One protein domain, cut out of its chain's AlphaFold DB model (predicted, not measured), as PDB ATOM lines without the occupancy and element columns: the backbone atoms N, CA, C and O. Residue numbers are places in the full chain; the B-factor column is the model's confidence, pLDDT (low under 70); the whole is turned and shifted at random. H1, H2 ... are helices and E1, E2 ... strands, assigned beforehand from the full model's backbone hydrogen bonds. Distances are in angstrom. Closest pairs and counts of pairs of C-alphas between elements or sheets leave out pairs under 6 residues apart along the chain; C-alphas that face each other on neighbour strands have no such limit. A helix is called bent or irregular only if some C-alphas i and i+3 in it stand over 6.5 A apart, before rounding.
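What this domain is: This is residues 16 to 23, 41 to 50 and 149 to 258 of the 315 residues of an uncharacterized protein of Phanerochaete carnosa (strain HHB-10118-sp) (UniProt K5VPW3). A small sheet of four strands has two helices, H3 and H4, packed over one face; H5 packs on H4 beyond them, while H2 meets H3 at a corner. H1 lies off the other side of the sheet, away from H3 and H4. The 128 printed residues include five named helices and four named strands, in the order E1 E2 H1 E3 H2 H3 E4 H4 H5; the class is mixed, helices and strands. The sheet, E2 E4 E1 E3, is mixed. The whole is compact, with a radius of gyration of the C-alphas of 14.6 A and spans of 40 by 31 by 27 A.

Where its parts are: Find C-alpha 16 at (0.908, 33.508, 279.944); from there E1, residues 16 to 20, runs 13.1 A. Its sheet also holds E2, residues 42 to 45, E3, residues 169 to 172, and E4, residues 209 to 213, 13.1 A long. H3 is residues 196 to 205, 14.3 A; H4 is residues 220 to 231, 16.5 A; H2 is residues 184 to 192. H1, residues 151 to 160, is irregular: C-alphas 153 and 156 are 7.0 A apart. H5, residues 238 to 251, runs 18.8 A to C-alpha 251 at (-6.968, 16.322, 269.274).

How they stand to each other: Begin at inner strand E1. It is parallel to E3, with N 20 and O 171 2.8 A apart, and parallel to E4, with N 17 and O 209 2.8 A apart. E2 is antiparallel to E4, with N 45 and O 210 2.8 A apart. H3 and H4 are on the same face, in two layers, helices on one face of a sheet, at heights over the sheet of 9.5 A and 11.0 A. E3, H2 H3, E4 make a split strand-helix-strand unit, two strands running the same way with E1 between them and helices along the link, and its crossover is right-handed. H3 and H4 touch at a steep tilt of 60 degrees; the closest C-alphas, of Leu 197 and Trp 228, are 6.2 A apart. H4 and H5 touch, closest at Gly 226 and Thr 241, C-alphas 5.8 A apart. H2 and H3 touch only at the corner, and only just, with 3 pairs of C-alphas within 8 A; the closest, of Leu 191 and Leu 197, are 5.5 A apart. H1 is not on the sheet, only just, with 4 pairs of C-alphas within 10 A. Every O i to N i+4 pair is within hydrogen-bond range in H2, H3, H4 and H5; in H1 4 of 6 are.

The domain as a whole: The C-alphas farthest apart, of Asp 162 and Ser 183, are 42.1 A apart. Across the cuts, C-alphas 23 and 41 are 14.4 A apart and C-alphas 50 and 149 are 36.9 A apart. The link from E3 to H2 is long. The mean pLDDT of the printed part is 71.7; it is under 70 in residues 16 to 23, 41 to 50, 149 to 151, 192 to 195 and 238 to 258.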
ATOM      1  N   GLN A  16       2.077  33.936 280.713       52.81
ATOM      2  CA  GLN A  16       0.908  33.508 279.944       52.81
ATOM      3  C   GLN A  16       0.048  34.714 279.571       52.81
ATOM      4  O   GLN A  16      -0.267  35.551 280.411       52.81
ATOM      5  N   THR A  17      -0.387  34.775 278.321       56.12
ATOM      6  CA  THR A  17      -1.281  35.802 277.789       56.12
ATOM      7  C   THR A  17      -2.577  35.151 277.329       56.12
ATOM      8  O   THR A  17      -2.562  34.123 276.659       56.12
ATOM      9  N   PHE A  18      -3.720  35.748 277.658       57.47
ATOM     10  CA  PHE A  18      -5.036  35.242 277.275       57.47
ATOM     11  C   PHE A  18      -5.694  36.220 276.297       57.47
ATOM     12  O   PHE A  18      -5.952  37.385 276.608       57.47
ATOM     13  N   VAL A  19      -6.005  35.741 275.098       61.31
ATOM     14  CA  VAL A  19      -6.727  36.483 274.067       61.31
ATOM     15  C   VAL A  19      -8.128  35.902 273.945       61.31
ATOM     16  O   VAL A  19      -8.338  34.740 273.605       61.31
ATOM     17  N   VAL A  20      -9.128  36.724 274.218       59.38
ATOM     18  CA  VAL A  20     -10.523  36.305 274.256       59.38
ATOM     19  C   VAL A  20     -11.289  36.972 273.139       59.38
ATOM     20  O   VAL A  20     -11.522  38.180 273.154       59.38
ATOM     21  N   ALA A  21     -11.746  36.172 272.183       51.44
ATOM     22  CA  ALA A  21     -12.643  36.638 271.140       51.44
ATOM     23  C   ALA A  21     -14.094  36.599 271.651       51.44
ATOM     24  O   ALA A  21     -14.826  35.619 271.455       51.44
ATOM     25  N   ASN A  22     -14.524  37.637 272.375       44.41
ATOM     26  CA  ASN A  22     -15.847  37.620 272.995       44.41
ATOM     27  C   ASN A  22     -16.976  37.924 271.992       44.41
ATOM     28  O   ASN A  22     -16.810  38.652 271.018       44.41
ATOM     29  N   THR A  23     -18.162  37.363 272.229       38.97
ATOM     30  CA  THR A  23     -19.369  37.679 271.454       38.97
ATOM     31  C   THR A  23     -20.054  38.911 272.019       38.97
ATOM     32  O   THR A  23     -20.457  38.907 273.180       38.97
ATOM     33  N   ALA A  41     -14.415  25.764 275.834       45.44
ATOM     34  CA  ALA A  41     -13.201  25.193 275.261       45.44
ATOM     35  C   ALA A  41     -12.166  26.307 275.016       45.44
ATOM     36  O   ALA A  41     -12.480  27.318 274.377       45.44
ATOM     37  N   CYS A  42     -10.946  26.113 275.519       47.25
ATOM     38  CA  CYS A  42      -9.813  27.027 275.364       47.25
ATOM     39  C   CYS A  42      -8.670  26.317 274.633       47.25
ATOM     40  O   CYS A  42      -8.434  25.138 274.886       47.25
ATOM     41  N   PHE A  43      -7.932  27.045 273.794       47.97
ATOM     42  CA  PHE A  43      -6.709  26.552 273.154       47.97
ATOM     43  C   PHE A  43      -5.515  27.299 273.721       47.97
ATOM     44  O   PHE A  43      -5.609  28.508 273.917       47.97
ATOM     45  N   ALA A  44      -4.407  26.600 273.958       54.66
ATOM     46  CA  ALA A  44      -3.131  27.199 274.320       54.66
ATOM     47  C   ALA A  44      -2.144  26.987 273.171       54.66
ATOM     48  O   ALA A  44      -1.886  25.857 272.766       54.66
ATOM     49  N   LEU A  45      -1.601  28.081 272.650       57.12
ATOM     50  CA  LEU A  45      -0.575  28.085 271.624       57.12
ATOM     51  C   LEU A  45       0.755  28.451 272.283       57.12
ATOM     52  O   LEU A  45       0.889  29.517 272.894       57.12
ATOM     53  N   ARG A  46       1.735  27.556 272.163       61.31
ATOM     54  CA  ARG A  46       3.120  27.815 272.545       61.31
ATOM     55  C   ARG A  46       3.936  27.927 271.266       61.31
ATOM     56  O   ARG A  46       3.925  27.015 270.452       61.31
ATOM     57  N   ILE A  47       4.593  29.065 271.076       50.22
ATOM     58  CA  ILE A  47       5.359  29.348 269.864       50.22
ATOM     59  C   ILE A  47       6.829  29.376 270.261       50.22
ATOM     60  O   ILE A  47       7.195  30.040 271.230       50.22
ATOM     61  N   HIS A  48       7.654  28.613 269.551       48.56
ATOM     62  CA  HIS A  48       9.088  28.544 269.788       48.56
ATOM     63  C   HIS A  48       9.827  29.035 268.552       48.56
ATOM     64  O   HIS A  48       9.633  28.513 267.459       48.56
ATOM     65  N   HIS A  49      10.719  30.004 268.732       38.88
ATOM     66  CA  HIS A  49      11.670  30.360 267.694       38.88
ATOM     67  C   HIS A  49      12.881  29.434 267.835       38.88
ATOM     68  O   HIS A  49      13.658  29.555 268.780       38.88
ATOM     69  N   ARG A  50      13.047  28.474 266.922       38.34
ATOM     70  CA  ARG A  50      14.339  27.800 266.759       38.34
ATOM     71  C   ARG A  50      15.115  28.549 265.691       38.34
ATOM     72  O   ARG A  50      14.816  28.422 264.512       38.34
ATOM     73  N   ALA A 149     -12.142  45.682 283.385       47.09
ATOM     74  CA  ALA A 149     -13.230  45.058 284.154       47.09
ATOM     75  C   ALA A 149     -13.285  43.512 284.102       47.09
ATOM     76  O   ALA A 149     -14.180  42.910 284.684       47.09
ATOM     77  N   ARG A 150     -12.373  42.840 283.387       60.78
ATOM     78  CA  ARG A 150     -12.410  41.374 283.185       60.78
ATOM     79  C   ARG A 150     -11.306  40.502 283.804       60.78
ATOM     80  O   ARG A 150     -11.539  39.294 283.839       60.78
ATOM     81  N   PRO A 151     -10.191  41.020 284.360       62.59
ATOM     82  CA  PRO A 151      -9.253  40.190 285.125       62.59
ATOM     83  C   PRO A 151      -9.914  39.487 286.320       62.59
ATOM     84  O   PRO A 151      -9.506  38.392 286.694       62.59
ATOM     85  N   ILE A 152     -10.982  40.080 286.871       74.38
ATOM     86  CA  ILE A 152     -11.694  39.581 288.057       74.38
ATOM     87  C   ILE A 152     -12.202  38.143 287.856       74.38
ATOM     88  O   ILE A 152     -12.154  37.340 288.780       74.38
ATOM     89  N   LEU A 153     -12.635  37.784 286.642       81.69
ATOM     90  CA  LEU A 153     -13.156  36.440 286.359       81.69
ATOM     91  C   LEU A 153     -12.055  35.378 286.219       81.69
ATOM     92  O   LEU A 153     -12.329  34.194 286.406       81.69
ATOM     93  N   LEU A 154     -10.828  35.785 285.879       84.88
ATOM     94  CA  LEU A 154      -9.691  34.872 285.738       84.88
ATOM     95  C   LEU A 154      -8.939  34.685 287.057       84.88
ATOM     96  O   LEU A 154      -8.382  33.613 287.275       84.88
ATOM     97  N   ALA A 155      -8.983  35.675 287.955       88.12
ATOM     98  CA  ALA A 155      -8.218  35.680 289.201       88.12
ATOM     99  C   ALA A 155      -8.346  34.384 290.030       88.12
ATOM    100  O   ALA A 155      -7.307  33.795 290.328       88.12
ATOM    101  N   PRO A 156      -9.551  33.844 290.321       91.19
ATOM    102  CA  PRO A 156      -9.658  32.623 291.124       91.19
ATOM    103  C   PRO A 156      -9.030  31.402 290.441       91.19
ATOM    104  O   PRO A 156      -8.463  30.535 291.097       91.19
ATOM    105  N   ARG A 157      -9.111  31.323 289.106       88.56
ATOM    106  CA  ARG A 157      -8.535  30.215 288.333       88.56
ATOM    107  C   ARG A 157      -7.023  30.331 288.215       88.56
ATOM    108  O   ARG A 157      -6.354  29.309 288.276       88.56
ATOM    109  N   CYS A 158      -6.500  31.546 288.075       88.88
ATOM    110  CA  CYS A 158      -5.065  31.796 288.086       88.88
ATOM    111  C   CYS A 158      -4.447  31.374 289.424       88.88
ATOM    112  O   CYS A 158      -3.458  30.655 289.410       88.88
ATOM    113  N   VAL A 159      -5.085  31.700 290.555       91.31
ATOM    114  CA  VAL A 159      -4.636  31.258 291.890       91.31
ATOM    115  C   VAL A 159      -4.610  29.729 292.003       91.31
ATOM    116  O   VAL A 159      -3.619  29.169 292.450       91.31
ATOM    117  N   LEU A 160      -5.658  29.036 291.542       92.38
ATOM    118  CA  LEU A 160      -5.716  27.565 291.578       92.38
ATOM    119  C   LEU A 160      -4.656  26.871 290.708       92.38
ATOM    120  O   LEU A 160      -4.366  25.698 290.924       92.38
ATOM    121  N   LEU A 161      -4.134  27.564 289.698       90.06
ATOM    122  CA  LEU A 161      -3.136  27.045 288.761       90.06
ATOM    123  C   LEU A 161      -1.729  27.588 289.041       90.06
ATOM    124  O   LEU A 161      -0.841  27.364 288.224       90.06
ATOM    125  N   ASP A 162      -1.545  28.314 290.147       92.81
ATOM    126  CA  ASP A 162      -0.296  28.999 290.498       92.81
ATOM    127  C   ASP A 162       0.229  29.926 289.379       92.81
ATOM    128  O   ASP A 162       1.418  30.025 289.077       92.81
ATOM    129  N   ILE A 163      -0.696  30.610 288.699       89.88
ATOM    130  CA  ILE A 163      -0.388  31.606 287.672       89.88
ATOM    131  C   ILE A 163      -0.461  32.991 288.311       89.88
ATOM    132  O   ILE A 163      -1.527  33.438 288.737       89.88
ATOM    133  N   ASP A 164       0.657  33.716 288.299       90.44
ATOM    134  CA  ASP A 164       0.691  35.117 288.724       90.44
ATOM    135  C   ASP A 164      -0.185  35.983 287.806       90.44
ATOM    136  O   ASP A 164       0.123  36.213 286.632       90.44
ATOM    137  N   LEU A 165      -1.278  36.504 288.364       89.31
ATOM    138  CA  LEU A 165      -2.244  37.330 287.647       89.31
ATOM    139  C   LEU A 165      -1.619  38.619 287.088       89.31
ATOM    140  O   LEU A 165      -2.087  39.126 286.073       89.31
ATOM    141  N   ARG A 166      -0.544  39.140 287.697       89.94
ATOM    142  CA  ARG A 166       0.173  40.331 287.199       89.94
ATOM    143  C   ARG A 166       0.909  40.050 285.890       89.94
ATOM    144  O   ARG A 166       1.151  40.969 285.113       89.94
ATOM    145  N   LYS A 167       1.244  38.782 285.636       89.69
ATOM    146  CA  LYS A 167       1.865  38.315 284.389       89.69
ATOM    147  C   LYS A 167       0.830  37.976 283.315       89.69
ATOM    148  O   LYS A 167       1.220  37.742 282.173       89.69
ATOM    149  N   VAL A 168      -0.461  37.978 283.657       89.75
ATOM    150  CA  VAL A 168      -1.557  37.685 282.733       89.75
ATOM    151  C   VAL A 168      -2.036  38.952 282.039       89.75
ATOM    152  O   VAL A 168      -2.609  39.850 282.654       89.75
ATOM    153  N   VAL A 169      -1.868  38.993 280.719       88.44
ATOM    154  CA  VAL A 169      -2.449  40.046 279.878       88.44
ATOM    155  C   VAL A 169      -3.726  39.523 279.231       88.44
ATOM    156  O   VAL A 169      -3.726  38.454 278.620       88.44
ATOM    157  N   TYR A 170      -4.820  40.272 279.367       87.69
ATOM    158  CA  TYR A 170      -6.118  39.927 278.794       87.69
ATOM    159  C   TYR A 170      -6.487  40.875 277.654       87.69
ATOM    160  O   TYR A 170      -6.591  42.086 277.851       87.69
ATOM    161  N   HIS A 171      -6.770  40.317 276.477       85.31
ATOM    162  CA  HIS A 171      -7.272  41.075 275.331       85.31
ATOM    163  C   HIS A 171      -8.676  40.612 274.950       85.31
ATOM    164  O   HIS A 171      -8.899  39.425 274.749       85.31
ATOM    165  N   ASN A 172      -9.625  41.543 274.811       85.81
ATOM    166  CA  ASN A 172     -10.974  41.239 274.330       85.81
ATOM    167  C   ASN A 172     -11.160  41.709 272.885       85.81
ATOM    168  O   ASN A 172     -11.155  42.912 272.627       85.81
ATOM    169  N   LEU A 173     -11.397  40.764 271.979       83.50
ATOM    170  CA  LEU A 173     -11.623  40.997 270.555       83.50
ATOM    171  C   LEU A 173     -13.084  40.689 270.215       83.50
ATOM    172  O   LEU A 173     -13.436  39.524 270.012       83.50
ATOM    173  N   PRO A 174     -13.979  41.691 270.198       82.69
ATOM    174  CA  PRO A 174     -15.386  41.438 269.944       82.69
ATOM    175  C   PRO A 174     -15.604  41.021 268.483       82.69
ATOM    176  O   PRO A 174     -15.631  41.855 267.584       82.69
ATOM    177  N   ILE A 175     -15.803  39.722 268.250       82.44
ATOM    178  CA  ILE A 175     -16.160  39.167 266.939       82.44
ATOM    179  C   ILE A 175     -17.569  38.593 267.058       82.44
ATOM    180  O   ILE A 175     -17.841  37.765 267.933       82.44
ATOM    181  N   ARG A 176     -18.492  39.037 266.201       83.88
ATOM    182  CA  ARG A 176     -19.882  38.562 266.217       83.88
ATOM    183  C   ARG A 176     -19.952  37.071 265.881       83.88
ATOM    184  O   ARG A 176     -19.235  36.574 265.020       83.88
ATOM    185  N   ASP A 177     -20.798  36.347 266.612       83.94
ATOM    186  CA  ASP A 177     -20.961  34.905 266.424       83.94
ATOM    187  C   ASP A 177     -21.717  34.601 265.132       83.94
ATOM    188  O   ASP A 177     -22.655  35.325 264.796       83.94
ATOM    189  N   ARG A 178     -21.337  33.514 264.445       82.81
ATOM    190  CA  ARG A 178     -21.956  33.061 263.181       82.81
ATOM    191  C   ARG A 178     -22.027  34.133 262.086       82.81
ATOM    192  O   ARG A 178     -22.876  34.064 261.206       82.81
ATOM    193  N   SER A 179     -21.148  35.123 262.142       77.06
ATOM    194  CA  SER A 179     -20.966  36.082 261.064       77.06
ATOM    195  C   SER A 179     -19.572  35.907 260.500       77.06
ATOM    196  O   SER A 179     -18.591  36.085 261.224       77.06
ATOM    197  N   LEU A 180     -19.496  35.599 259.212       70.75
ATOM    198  CA  LEU A 180     -18.285  35.854 258.455       70.75
ATOM    199  C   LEU A 180     -18.182  37.368 258.229       70.75
ATOM    200  O   LEU A 180     -19.209  38.029 258.015       70.75
ATOM    201  N   PRO A 181     -16.983  37.957 258.317       73.25
ATOM    202  CA  PRO A 181     -16.779  39.318 257.849       73.25
ATOM    203  C   PRO A 181     -17.214  39.405 256.382       73.25
ATOM    204  O   PRO A 181     -16.898  38.526 255.588       73.25
ATOM    205  N   LYS A 182     -17.970  40.450 256.026       78.50
ATOM    206  CA  LYS A 182     -18.518  40.610 254.666       78.50
ATOM    207  C   LYS A 182     -17.443  40.832 253.596       78.50
ATOM    208  O   LYS A 182     -17.747  40.748 252.416       78.50
ATOM    209  N   SER A 183     -16.220  41.155 254.006       80.75
ATOM    210  CA  SER A 183     -15.087  41.393 253.119       80.75
ATOM    211  C   SER A 183     -13.786  40.926 253.763       80.75
ATOM    212  O   SER A 183     -13.646  40.946 254.992       80.75
ATOM    213  N   VAL A 184     -12.819  40.558 252.917       76.81
ATOM    214  CA  VAL A 184     -11.440  40.250 253.324       76.81
ATOM    215  C   VAL A 184     -10.813  41.453 254.024       76.81
ATOM    216  O   VAL A 184     -10.188  41.285 255.062       76.81
ATOM    217  N   ASP A 185     -11.092  42.675 253.572       74.88
ATOM    218  CA  ASP A 185     -10.637  43.893 254.248       74.88
ATOM    219  C   ASP A 185     -11.149  44.012 255.678       74.88
ATOM    220  O   ASP A 185     -10.427  44.485 256.551       74.88
ATOM    221  N   LEU A 186     -12.378  43.573 255.958       70.38
ATOM    222  CA  LEU A 186     -12.892  43.564 257.321       70.38
ATOM    223  C   LEU A 186     -12.211  42.478 258.158       70.38
ATOM    224  O   LEU A 186     -11.937  42.735 259.324       70.38
ATOM    225  N   VAL A 187     -11.888  41.311 257.586       73.38
ATOM    226  CA  VAL A 187     -11.041  40.296 258.243       73.38
ATOM    227  C   VAL A 187      -9.672  40.902 258.547       73.38
ATOM    228  O   VAL A 187      -9.253  40.927 259.697       73.38
ATOM    229  N   CYS A 188      -9.008  41.480 257.549       74.88
ATOM    230  CA  CYS A 188      -7.707  42.119 257.676       74.88
ATOM    231  C   CYS A 188      -7.739  43.280 258.667       74.88
ATOM    232  O   CYS A 188      -6.808  43.407 259.451       74.88
ATOM    233  N   ARG A 189      -8.805  44.085 258.725       72.06
ATOM    234  CA  ARG A 189      -8.984  45.129 259.746       72.06
ATOM    235  C   ARG A 189      -9.254  44.524 261.117       72.06
ATOM    236  O   ARG A 189      -8.639  44.937 262.083       72.06
ATOM    237  N   ILE A 190     -10.092  43.506 261.248       71.06
ATOM    238  CA  ILE A 190     -10.286  42.805 262.526       71.06
ATOM    239  C   ILE A 190      -8.953  42.225 263.013       71.06
ATOM    240  O   ILE A 190      -8.612  42.331 264.180       71.06
ATOM    241  N   LEU A 191      -8.142  41.678 262.122       71.56
ATOM    242  CA  LEU A 191      -6.894  41.025 262.482       71.56
ATOM    243  C   LEU A 191      -5.722  42.009 262.669       71.56
ATOM    244  O   LEU A 191      -4.873  41.785 263.531       71.56
ATOM    245  N   THR A 192      -5.693  43.110 261.911       68.31
ATOM    246  CA  THR A 192      -4.618  44.125 261.900       68.31
ATOM    247  C   THR A 192      -4.965  45.340 262.766       68.31
ATOM    248  O   THR A 192      -4.135  45.774 263.556       68.31
ATOM    249  N   VAL A 193      -6.197  45.855 262.688       55.25
ATOM    250  CA  VAL A 193      -6.696  46.990 263.494       55.25
ATOM    251  C   VAL A 193      -7.103  46.552 264.905       55.25
ATOM    252  O   VAL A 193      -6.791  47.265 265.854       55.25
ATOM    253  N   LEU A 194      -7.723  45.377 265.121       57.09
ATOM    254  CA  LEU A 194      -8.108  44.964 266.490       57.09
ATOM    255  C   LEU A 194      -6.968  44.345 267.308       57.09
ATOM    256  O   LEU A 194      -7.239  43.569 268.211       57.09
ATOM    257  N   ARG A 195      -5.692  44.668 267.076       68.94
ATOM    258  CA  ARG A 195      -4.555  44.172 267.886       68.94
ATOM    259  C   ARG A 195      -4.343  42.648 267.897       68.94
ATOM    260  O   ARG A 195      -3.295  42.236 268.362       68.94
ATOM    261  N   GLY A 196      -5.251  41.808 267.394       74.56
ATOM    262  CA  GLY A 196      -5.185  40.350 267.559       74.56
ATOM    263  C   GLY A 196      -3.900  39.727 267.019       74.56
ATOM    264  O   GLY A 196      -3.164  39.099 267.775       74.56
ATOM    265  N   LEU A 197      -3.572  39.970 265.746       81.81
ATOM    266  CA  LEU A 197      -2.321  39.469 265.161       81.81
ATOM    267  C   LEU A 197      -1.086  40.109 265.797       81.81
ATOM    268  O   LEU A 197      -0.081  39.435 265.992       81.81
ATOM    269  N   ALA A 198      -1.160  41.404 266.112       84.12
ATOM    270  CA  ALA A 198      -0.054  42.128 266.731       84.12
ATOM    271  C   ALA A 198       0.256  41.587 268.134       84.12
ATOM    272  O   ALA A 198       1.418  41.428 268.479       84.12
ATOM    273  N   VAL A 199      -0.775  41.246 268.910       86.31
ATOM    274  CA  VAL A 199      -0.661  40.619 270.229       86.31
ATOM    275  C   VAL A 199      -0.063  39.226 270.096       86.31
ATOM    276  O   VAL A 199       0.876  38.919 270.820       86.31
ATOM    277  N   LEU A 200      -0.555  38.390 269.178       89.19
ATOM    278  CA  LEU A 200       0.013  37.052 268.981       89.19
ATOM    279  C   LEU A 200       1.491  37.127 268.574       89.19
ATOM    280  O   LEU A 200       2.311  36.427 269.158       89.19
ATOM    281  N   ARG A 201       1.847  38.048 267.670       88.44
ATOM    282  CA  ARG A 201       3.239  38.286 267.257       88.44
ATOM    283  C   ARG A 201       4.114  38.852 268.382       88.44
ATOM    284  O   ARG A 201       5.269  38.467 268.513       88.44
ATOM    285  N   ASP A 202       3.604  39.779 269.192       88.62
ATOM    286  CA  ASP A 202       4.338  40.314 270.352       88.62
ATOM    287  C   ASP A 202       4.604  39.216 271.388       88.62
ATOM    288  O   ASP A 202       5.697  39.136 271.942       88.62
ATOM    289  N   ASN A 203       3.635  38.327 271.610       89.62
ATOM    290  CA  ASN A 203       3.808  37.204 272.524       89.62
ATOM    291  C   ASN A 203       4.749  36.136 271.976       89.62
ATOM    292  O   ASN A 203       5.576  35.651 272.739       89.62
ATOM    293  N   GLU A 204       4.678  35.822 270.683       90.38
ATOM    294  CA  GLU A 204       5.670  34.983 270.005       90.38
ATOM    295  C   GLU A 204       7.085  35.533 270.220       90.38
ATOM    296  O   GLU A 204       7.955  34.820 270.713       90.38
ATOM    297  N   ARG A 205       7.297  36.825 269.933       90.44
ATOM    298  CA  ARG A 205       8.595  37.496 270.114       90.44
ATOM    299  C   ARG A 205       9.099  37.469 271.556       90.44
ATOM    300  O   ARG A 205      10.301  37.528 271.778       90.44
ATOM    301  N   ARG A 206       8.191  37.416 272.532       89.69
ATOM    302  CA  ARG A 206       8.503  37.348 273.969       89.69
ATOM    303  C   ARG A 206       8.506  35.922 274.520       89.69
ATOM    304  O   ARG A 206       8.570  35.764 275.736       89.69
ATOM    305  N   GLU A 207       8.372  34.910 273.662       91.12
ATOM    306  CA  GLU A 207       8.255  33.497 274.043       91.12
ATOM    307  C   GLU A 207       7.137  33.228 275.074       91.12
ATOM    308  O   GLU A 207       7.250  32.372 275.956       91.12
ATOM    309  N   ARG A 208       6.033  33.979 274.986       89.06
ATOM    310  CA  ARG A 208       4.873  33.852 275.874       89.06
ATOM    311  C   ARG A 208       3.848  32.882 275.307       89.06
ATOM    312  O   ARG A 208       3.584  32.849 274.107       89.06
ATOM    313  N   ILE A 209       3.196  32.142 276.200       88.69
ATOM    314  CA  ILE A 209       2.089  31.256 275.825       88.69
ATOM    315  C   ILE A 209       0.840  32.106 275.601       88.69
ATOM    316  O   ILE A 209       0.485  32.903 276.465       88.69
ATOM    317  N   CYS A 210       0.159  31.913 274.471       90.12
ATOM    318  CA  CYS A 210      -1.105  32.579 274.175       90.12
ATOM    319  C   CYS A 210      -2.273  31.606 274.241       90.12
ATOM    320  O   CYS A 210      -2.337  30.657 273.466       90.12
ATOM    321  N   ALA A 211      -3.242  31.874 275.112       90.56
ATOM    322  CA  ALA A 211      -4.506  31.161 275.110       90.56
ATOM    323  C   ALA A 211      -5.548  31.928 274.291       90.56
ATOM    324  O   ALA A 211      -5.960  33.013 274.697       90.56
ATOM    325  N   VAL A 212      -5.987  31.379 273.157       90.44
ATOM    326  CA  VAL A 212      -7.046  31.974 272.328       90.44
ATOM    327  C   VAL A 212      -8.330  31.189 272.541       90.44
ATOM    328  O   VAL A 212      -8.341  29.966 272.422       90.44
ATOM    329  N   HIS A 213      -9.435  31.866 272.849       89.06
ATOM    330  CA  HIS A 213     -10.719  31.179 272.955       89.06
ATOM    331  C   HIS A 213     -11.891  31.997 272.416       89.06
ATOM    332  O   HIS A 213     -11.874  33.228 272.349       89.06
ATOM    333  N   CYS A 214     -12.946  31.275 272.049       89.94
ATOM    334  CA  CYS A 214     -14.267  31.833 271.786       89.94
ATOM    335  C   CYS A 214     -15.298  31.112 272.670       89.94
ATOM    336  O   CYS A 214     -14.930  30.482 273.661       89.94
ATOM    337  N   ARG A 215     -16.596  31.204 272.356       88.31
ATOM    338  CA  ARG A 215     -17.633  30.511 273.143       88.31
ATOM    339  C   ARG A 215     -17.562  28.985 272.993       88.31
ATOM    340  O   ARG A 215     -17.714  28.283 273.981       88.31
ATOM    341  N   GLY A 216     -17.383  28.491 271.767       88.38
ATOM    342  CA  GLY A 216     -17.417  27.054 271.453       88.38
ATOM    343  C   GLY A 216     -16.071  26.460 271.048       88.38
ATOM    344  O   GLY A 216     -16.030  25.328 270.594       88.38
ATOM    345  N   GLY A 217     -14.995  27.239 271.122       82.12
ATOM    346  CA  GLY A 217     -13.666  26.868 270.640       82.12
ATOM    347  C   GLY A 217     -13.524  26.768 269.109       82.12
ATOM    348  O   GLY A 217     -12.594  27.314 268.544       82.12
ATOM    349  N   ILE A 218     -14.487  26.194 268.400       86.44
ATOM    350  CA  ILE A 218     -14.309  25.753 267.004       86.44
ATOM    351  C   ILE A 218     -14.501  26.873 265.960       86.44
ATOM    352  O   ILE A 218     -14.123  26.722 264.808       86.44
ATOM    353  N   GLY A 219     -15.132  27.992 266.331       88.56
ATOM    354  CA  GLY A 219     -15.613  28.979 265.355       88.56
ATOM    355  C   GLY A 219     -14.643  30.118 265.048       88.56
ATOM    356  O   GLY A 219     -14.079  30.211 263.973       88.56
ATOM    357  N   ARG A 220     -14.534  31.082 265.966       86.56
ATOM    358  CA  ARG A 220     -13.788  32.333 265.720       86.56
ATOM    359  C   ARG A 220     -12.336  32.262 266.170       86.56
ATOM    360  O   ARG A 220     -11.517  33.015 265.665       86.56
ATOM    361  N   ALA A 221     -12.041  31.397 267.139       88.81
ATOM    362  CA  ALA A 221     -10.680  31.217 267.631       88.81
ATOM    363  C   ALA A 221      -9.805  30.550 266.561       88.81
ATOM    364  O   ALA A 221      -8.751  31.088 266.248       88.81
ATOM    365  N   SER A 222     -10.306  29.469 265.960       88.25
ATOM    366  CA  SER A 222      -9.736  28.793 264.787       88.25
ATOM    367  C   SER A 222      -9.418  29.773 263.666       88.25
ATOM    368  O   SER A 222      -8.261  29.960 263.329       88.25
ATOM    369  N   VAL A 223     -10.406  30.548 263.204       86.50
ATOM    370  CA  VAL A 223     -10.191  31.550 262.142       86.50
ATOM    371  C   VAL A 223      -9.078  32.545 262.490       86.50
ATOM    372  O   VAL A 223      -8.249  32.862 261.643       86.50
ATOM    373  N   VAL A 224      -9.017  33.036 263.733       87.12
ATOM    374  CA  VAL A 224      -7.945  33.957 264.154       87.12
ATOM    375  C   VAL A 224      -6.575  33.274 264.125       87.12
ATOM    376  O   VAL A 224      -5.612  33.892 263.672       87.12
ATOM    377  N   ILE A 225      -6.484  32.024 264.587       89.31
ATOM    378  CA  ILE A 225      -5.243  31.239 264.578       89.31
ATOM    379  C   ILE A 225      -4.836  30.902 263.139       89.31
ATOM    380  O   ILE A 225      -3.705  31.183 262.762       89.31
ATOM    381  N   GLY A 226      -5.746  30.392 262.310       88.75
ATOM    382  CA  GLY A 226      -5.488  30.060 260.910       88.75
ATOM    383  C   GLY A 226      -5.012  31.270 260.106       88.75
ATOM    384  O   GLY A 226      -3.990  31.206 259.429       88.75
ATOM    385  N   CYS A 227      -5.666  32.428 260.257       87.00
ATOM    386  CA  CYS A 227      -5.194  33.649 259.606       87.00
ATOM    387  C   CYS A 227      -3.823  34.116 260.120       87.00
ATOM    388  O   CYS A 227      -3.070  34.726 259.362       87.00
ATOM    389  N   TRP A 228      -3.493  33.870 261.394       88.69
ATOM    390  CA  TRP A 228      -2.160  34.149 261.929       88.69
ATOM    391  C   TRP A 228      -1.113  33.226 261.290       88.69
ATOM    392  O   TRP A 228      -0.127  33.729 260.757       88.69
ATOM    393  N   LEU A 229      -1.367  31.915 261.243       89.31
ATOM    394  CA  LEU A 229      -0.462  30.922 260.650       89.31
ATOM    395  C   LEU A 229      -0.154  31.223 259.180       89.31
ATOM    396  O   LEU A 229       1.013  31.251 258.793       89.31
ATOM    397  N   ILE A 230      -1.184  31.519 258.382       87.81
ATOM    398  CA  ILE A 230      -1.016  31.854 256.961       87.81
ATOM    399  C   ILE A 230      -0.217  33.150 256.801       87.81
ATOM    400  O   ILE A 230       0.730  33.217 256.023       87.81
ATOM    401  N   LYS A 231      -0.547  34.195 257.574       86.12
ATOM    402  CA  LYS A 231       0.120  35.500 257.453       86.12
ATOM    403  C   LYS A 231       1.614  35.445 257.773       86.12
ATOM    404  O   LYS A 231       2.376  36.227 257.208       86.12
ATOM    405  N   PHE A 232       2.022  34.581 258.698       86.44
ATOM    406  CA  PHE A 232       3.426  34.427 259.087       86.44
ATOM    407  C   PHE A 232       4.149  33.320 258.312       86.44
ATOM    408  O   PHE A 232       5.275  32.985 258.664       86.44
ATOM    409  N   GLY A 233       3.532  32.788 257.250       89.31
ATOM    410  CA  GLY A 233       4.144  31.772 256.393       89.31
ATOM    411  C   GLY A 233       4.360  30.430 257.092       89.31
ATOM    412  O   GLY A 233       5.173  29.636 256.636       89.31
ATOM    413  N   ILE A 234       3.661  30.184 258.204       89.44
ATOM    414  CA  ILE A 234       3.710  28.906 258.924       89.44
ATOM    415  C   ILE A 234       2.821  27.886 258.211       89.44
ATOM    416  O   ILE A 234       3.175  26.718 258.112       89.44
ATOM    417  N   ALA A 235       1.683  28.341 257.684       90.56
ATOM    418  CA  ALA A 235       0.809  27.544 256.837       90.56
ATOM    419  C   ALA A 235       0.719  28.159 255.436       90.56
ATOM    420  O   ALA A 235       0.705  29.380 255.288       90.56
ATOM    421  N   HIS A 236       0.645  27.307 254.414       85.19
ATOM    422  CA  HIS A 236       0.628  27.737 253.015       85.19
ATOM    423  C   HIS A 236      -0.748  28.272 252.580       85.19
ATOM    424  O   HIS A 236      -0.836  29.272 251.870       85.19
ATOM    425  N   ASP A 237      -1.835  27.633 253.016       82.50
ATOM    426  CA  ASP A 237      -3.197  28.011 252.647       82.50
ATOM    427  C   ASP A 237      -4.239  27.614 253.710       82.50
ATOM    428  O   ASP A 237      -3.946  26.967 254.719       82.50
ATOM    429  N   GLY A 238      -5.488  28.029 253.463       67.19
ATOM    430  CA  GLY A 238      -6.636  27.715 254.313       67.19
ATOM    431  C   GLY A 238      -6.900  26.212 254.450       67.19
ATOM    432  O   GLY A 238      -7.326  25.758 255.511       67.19
ATOM    433  N   ALA A 239      -6.635  25.433 253.398       65.62
ATOM    434  CA  ALA A 239      -6.870  23.993 253.378       65.62
ATOM    435  C   ALA A 239      -5.836  23.232 254.221       65.62
ATOM    436  O   ALA A 239      -6.216  22.356 254.996       65.62
ATOM    437  N   GLY A 240      -4.564  23.625 254.150       57.97
ATOM    438  CA  GLY A 240      -3.487  23.148 255.010       57.97
ATOM    439  C   GLY A 240      -3.748  23.485 256.475       57.97
ATOM    440  O   GLY A 240      -3.674  22.594 257.320       57.97
ATOM    441  N   THR A 241      -4.201  24.714 256.773       56.38
ATOM    442  CA  THR A 241      -4.642  25.048 258.138       56.38
ATOM    443  C   THR A 241      -5.847  24.234 258.582       56.38
ATOM    444  O   THR A 241      -5.898  23.898 259.751       56.38
ATOM    445  N   LEU A 242      -6.798  23.892 257.704       53.19
ATOM    446  CA  LEU A 242      -7.998  23.125 258.067       53.19
ATOM    447  C   LEU A 242      -7.728  21.630 258.268       53.19
ATOM    448  O   LEU A 242      -8.411  20.997 259.068       53.19
ATOM    449  N   LEU A 243      -6.755  21.054 257.558       47.12
ATOM    450  CA  LEU A 243      -6.362  19.651 257.712       47.12
ATOM    451  C   LEU A 243      -5.515  19.456 258.978       47.12
ATOM    452  O   LEU A 243      -5.730  18.504 259.739       47.12
ATOM    453  N   GLU A 244      -4.637  20.421 259.263       49.34
ATOM    454  CA  GLU A 244      -4.002  20.549 260.569       49.34
ATOM    455  C   GLU A 244      -5.026  20.919 261.647       49.34
ATOM    456  O   GLU A 244      -4.956  20.343 262.716       49.34
ATOM    457  N   GLU A 245      -6.044  21.750 261.387       47.06
ATOM    458  CA  GLU A 245      -7.097  22.117 262.351       47.06
ATOM    459  C   GLU A 245      -8.136  21.032 262.589       47.06
ATOM    460  O   GLU A 245      -8.646  20.974 263.688       47.06
ATOM    461  N   HIS A 246      -8.524  20.165 261.659       43.19
ATOM    462  CA  HIS A 246      -9.461  19.086 262.003       43.19
ATOM    463  C   HIS A 246      -8.759  18.027 262.857       43.19
ATOM    464  O   HIS A 246      -9.369  17.468 263.774       43.19
ATOM    465  N   THR A 247      -7.459  17.839 262.623       38.19
ATOM    466  CA  THR A 247      -6.571  17.016 263.445       38.19
ATOM    467  C   THR A 247      -6.225  17.725 264.767       38.19
ATOM    468  O   THR A 247      -6.326  17.111 265.821       38.19
ATOM    469  N   MET A 248      -5.954  19.033 264.792       38.94
ATOM    470  CA  MET A 248      -5.647  19.834 265.993       38.94
ATOM    471  C   MET A 248      -6.897  20.204 266.796       38.94
ATOM    472  O   MET A 248      -6.871  20.138 268.008       38.94
ATOM    473  N   ALA A 249      -8.026  20.550 266.192       38.56
ATOM    474  CA  ALA A 249      -9.284  20.861 266.879       38.56
ATOM    475  C   ALA A 249      -9.981  19.601 267.410       38.56
ATOM    476  O   ALA A 249     -10.656  19.696 268.434       38.56
ATOM    477  N   SER A 250      -9.789  18.427 266.782       33.97
ATOM    478  CA  SER A 250     -10.243  17.144 267.352       33.97
ATOM    479  C   SER A 250      -9.282  16.588 268.408       33.97
ATOM    480  O   SER A 250      -9.753  15.978 269.363       33.97
ATOM    481  N   THR A 251      -7.966  16.821 268.296       30.81
ATOM    482  CA  THR A 251      -6.968  16.322 269.274       30.81
ATOM    483  C   THR A 251      -6.699  17.313 270.423       30.81
ATOM    484  O   THR A 251      -6.278  16.905 271.498       30.81
ATOM    485  N   CYS A 252      -6.998  18.608 270.257       32.69
ATOM    486  CA  CYS A 252      -6.935  19.639 271.310       32.69
ATOM    487  C   CYS A 252      -8.293  19.917 271.976       32.69
ATOM    488  O   CYS A 252      -8.391  20.786 272.849       32.69
ATOM    489  N   ALA A 253      -9.348  19.185 271.607       29.56
ATOM    490  CA  ALA A 253     -10.543  19.100 272.431       29.56
ATOM    491  C   ALA A 253     -10.206  18.288 273.697       29.56
ATOM    492  O   ALA A 253     -10.097  17.070 273.646       29.56
ATOM    493  N   MET A 254     -10.089  18.988 274.833       25.50
ATOM    494  CA  MET A 254      -9.643  18.501 276.156       25.50
ATOM    495  C   MET A 254      -8.119  18.336 276.237       25.50
ATOM    496  O   MET A 254      -7.517  17.612 275.466       25.50
ATOM    497  N   ARG A 255      -7.407  18.974 277.168       24.17
ATOM    498  CA  ARG A 255      -7.564  18.887 278.627       24.17
ATOM    499  C   ARG A 255      -6.694  19.988 279.264       24.17
ATOM    500  O   ARG A 255      -5.613  20.284 278.765       24.17
ATOM    501  N   ILE A 256      -7.133  20.575 280.377       22.88
ATOM    502  CA  ILE A 256      -6.240  21.340 281.264       22.88
ATOM    503  C   ILE A 256      -5.291  20.320 281.902       22.88
ATOM    504  O   ILE A 256      -5.757  19.400 282.575       22.88
ATOM    505  N   VAL A 257      -3.982  20.460 281.700       22.83
ATOM    506  CA  VAL A 257      -3.003  19.701 282.483       22.83
ATOM    507  C   VAL A 257      -2.865  20.339 283.851       22.83
ATOM    508  O   VAL A 257      -2.336  21.437 283.983       22.83
ATOM    509  N   ALA A 258      -3.307  19.603 284.867       27.31
ATOM    510  CA  ALA A 258      -2.626  19.600 286.146       27.31
ATOM    511  C   ALA A 258      -1.560  18.499 286.076       27.31
ATOM    512  O   ALA A 258      -1.886  17.316 286.006       27.31
TER     513      ALA A 258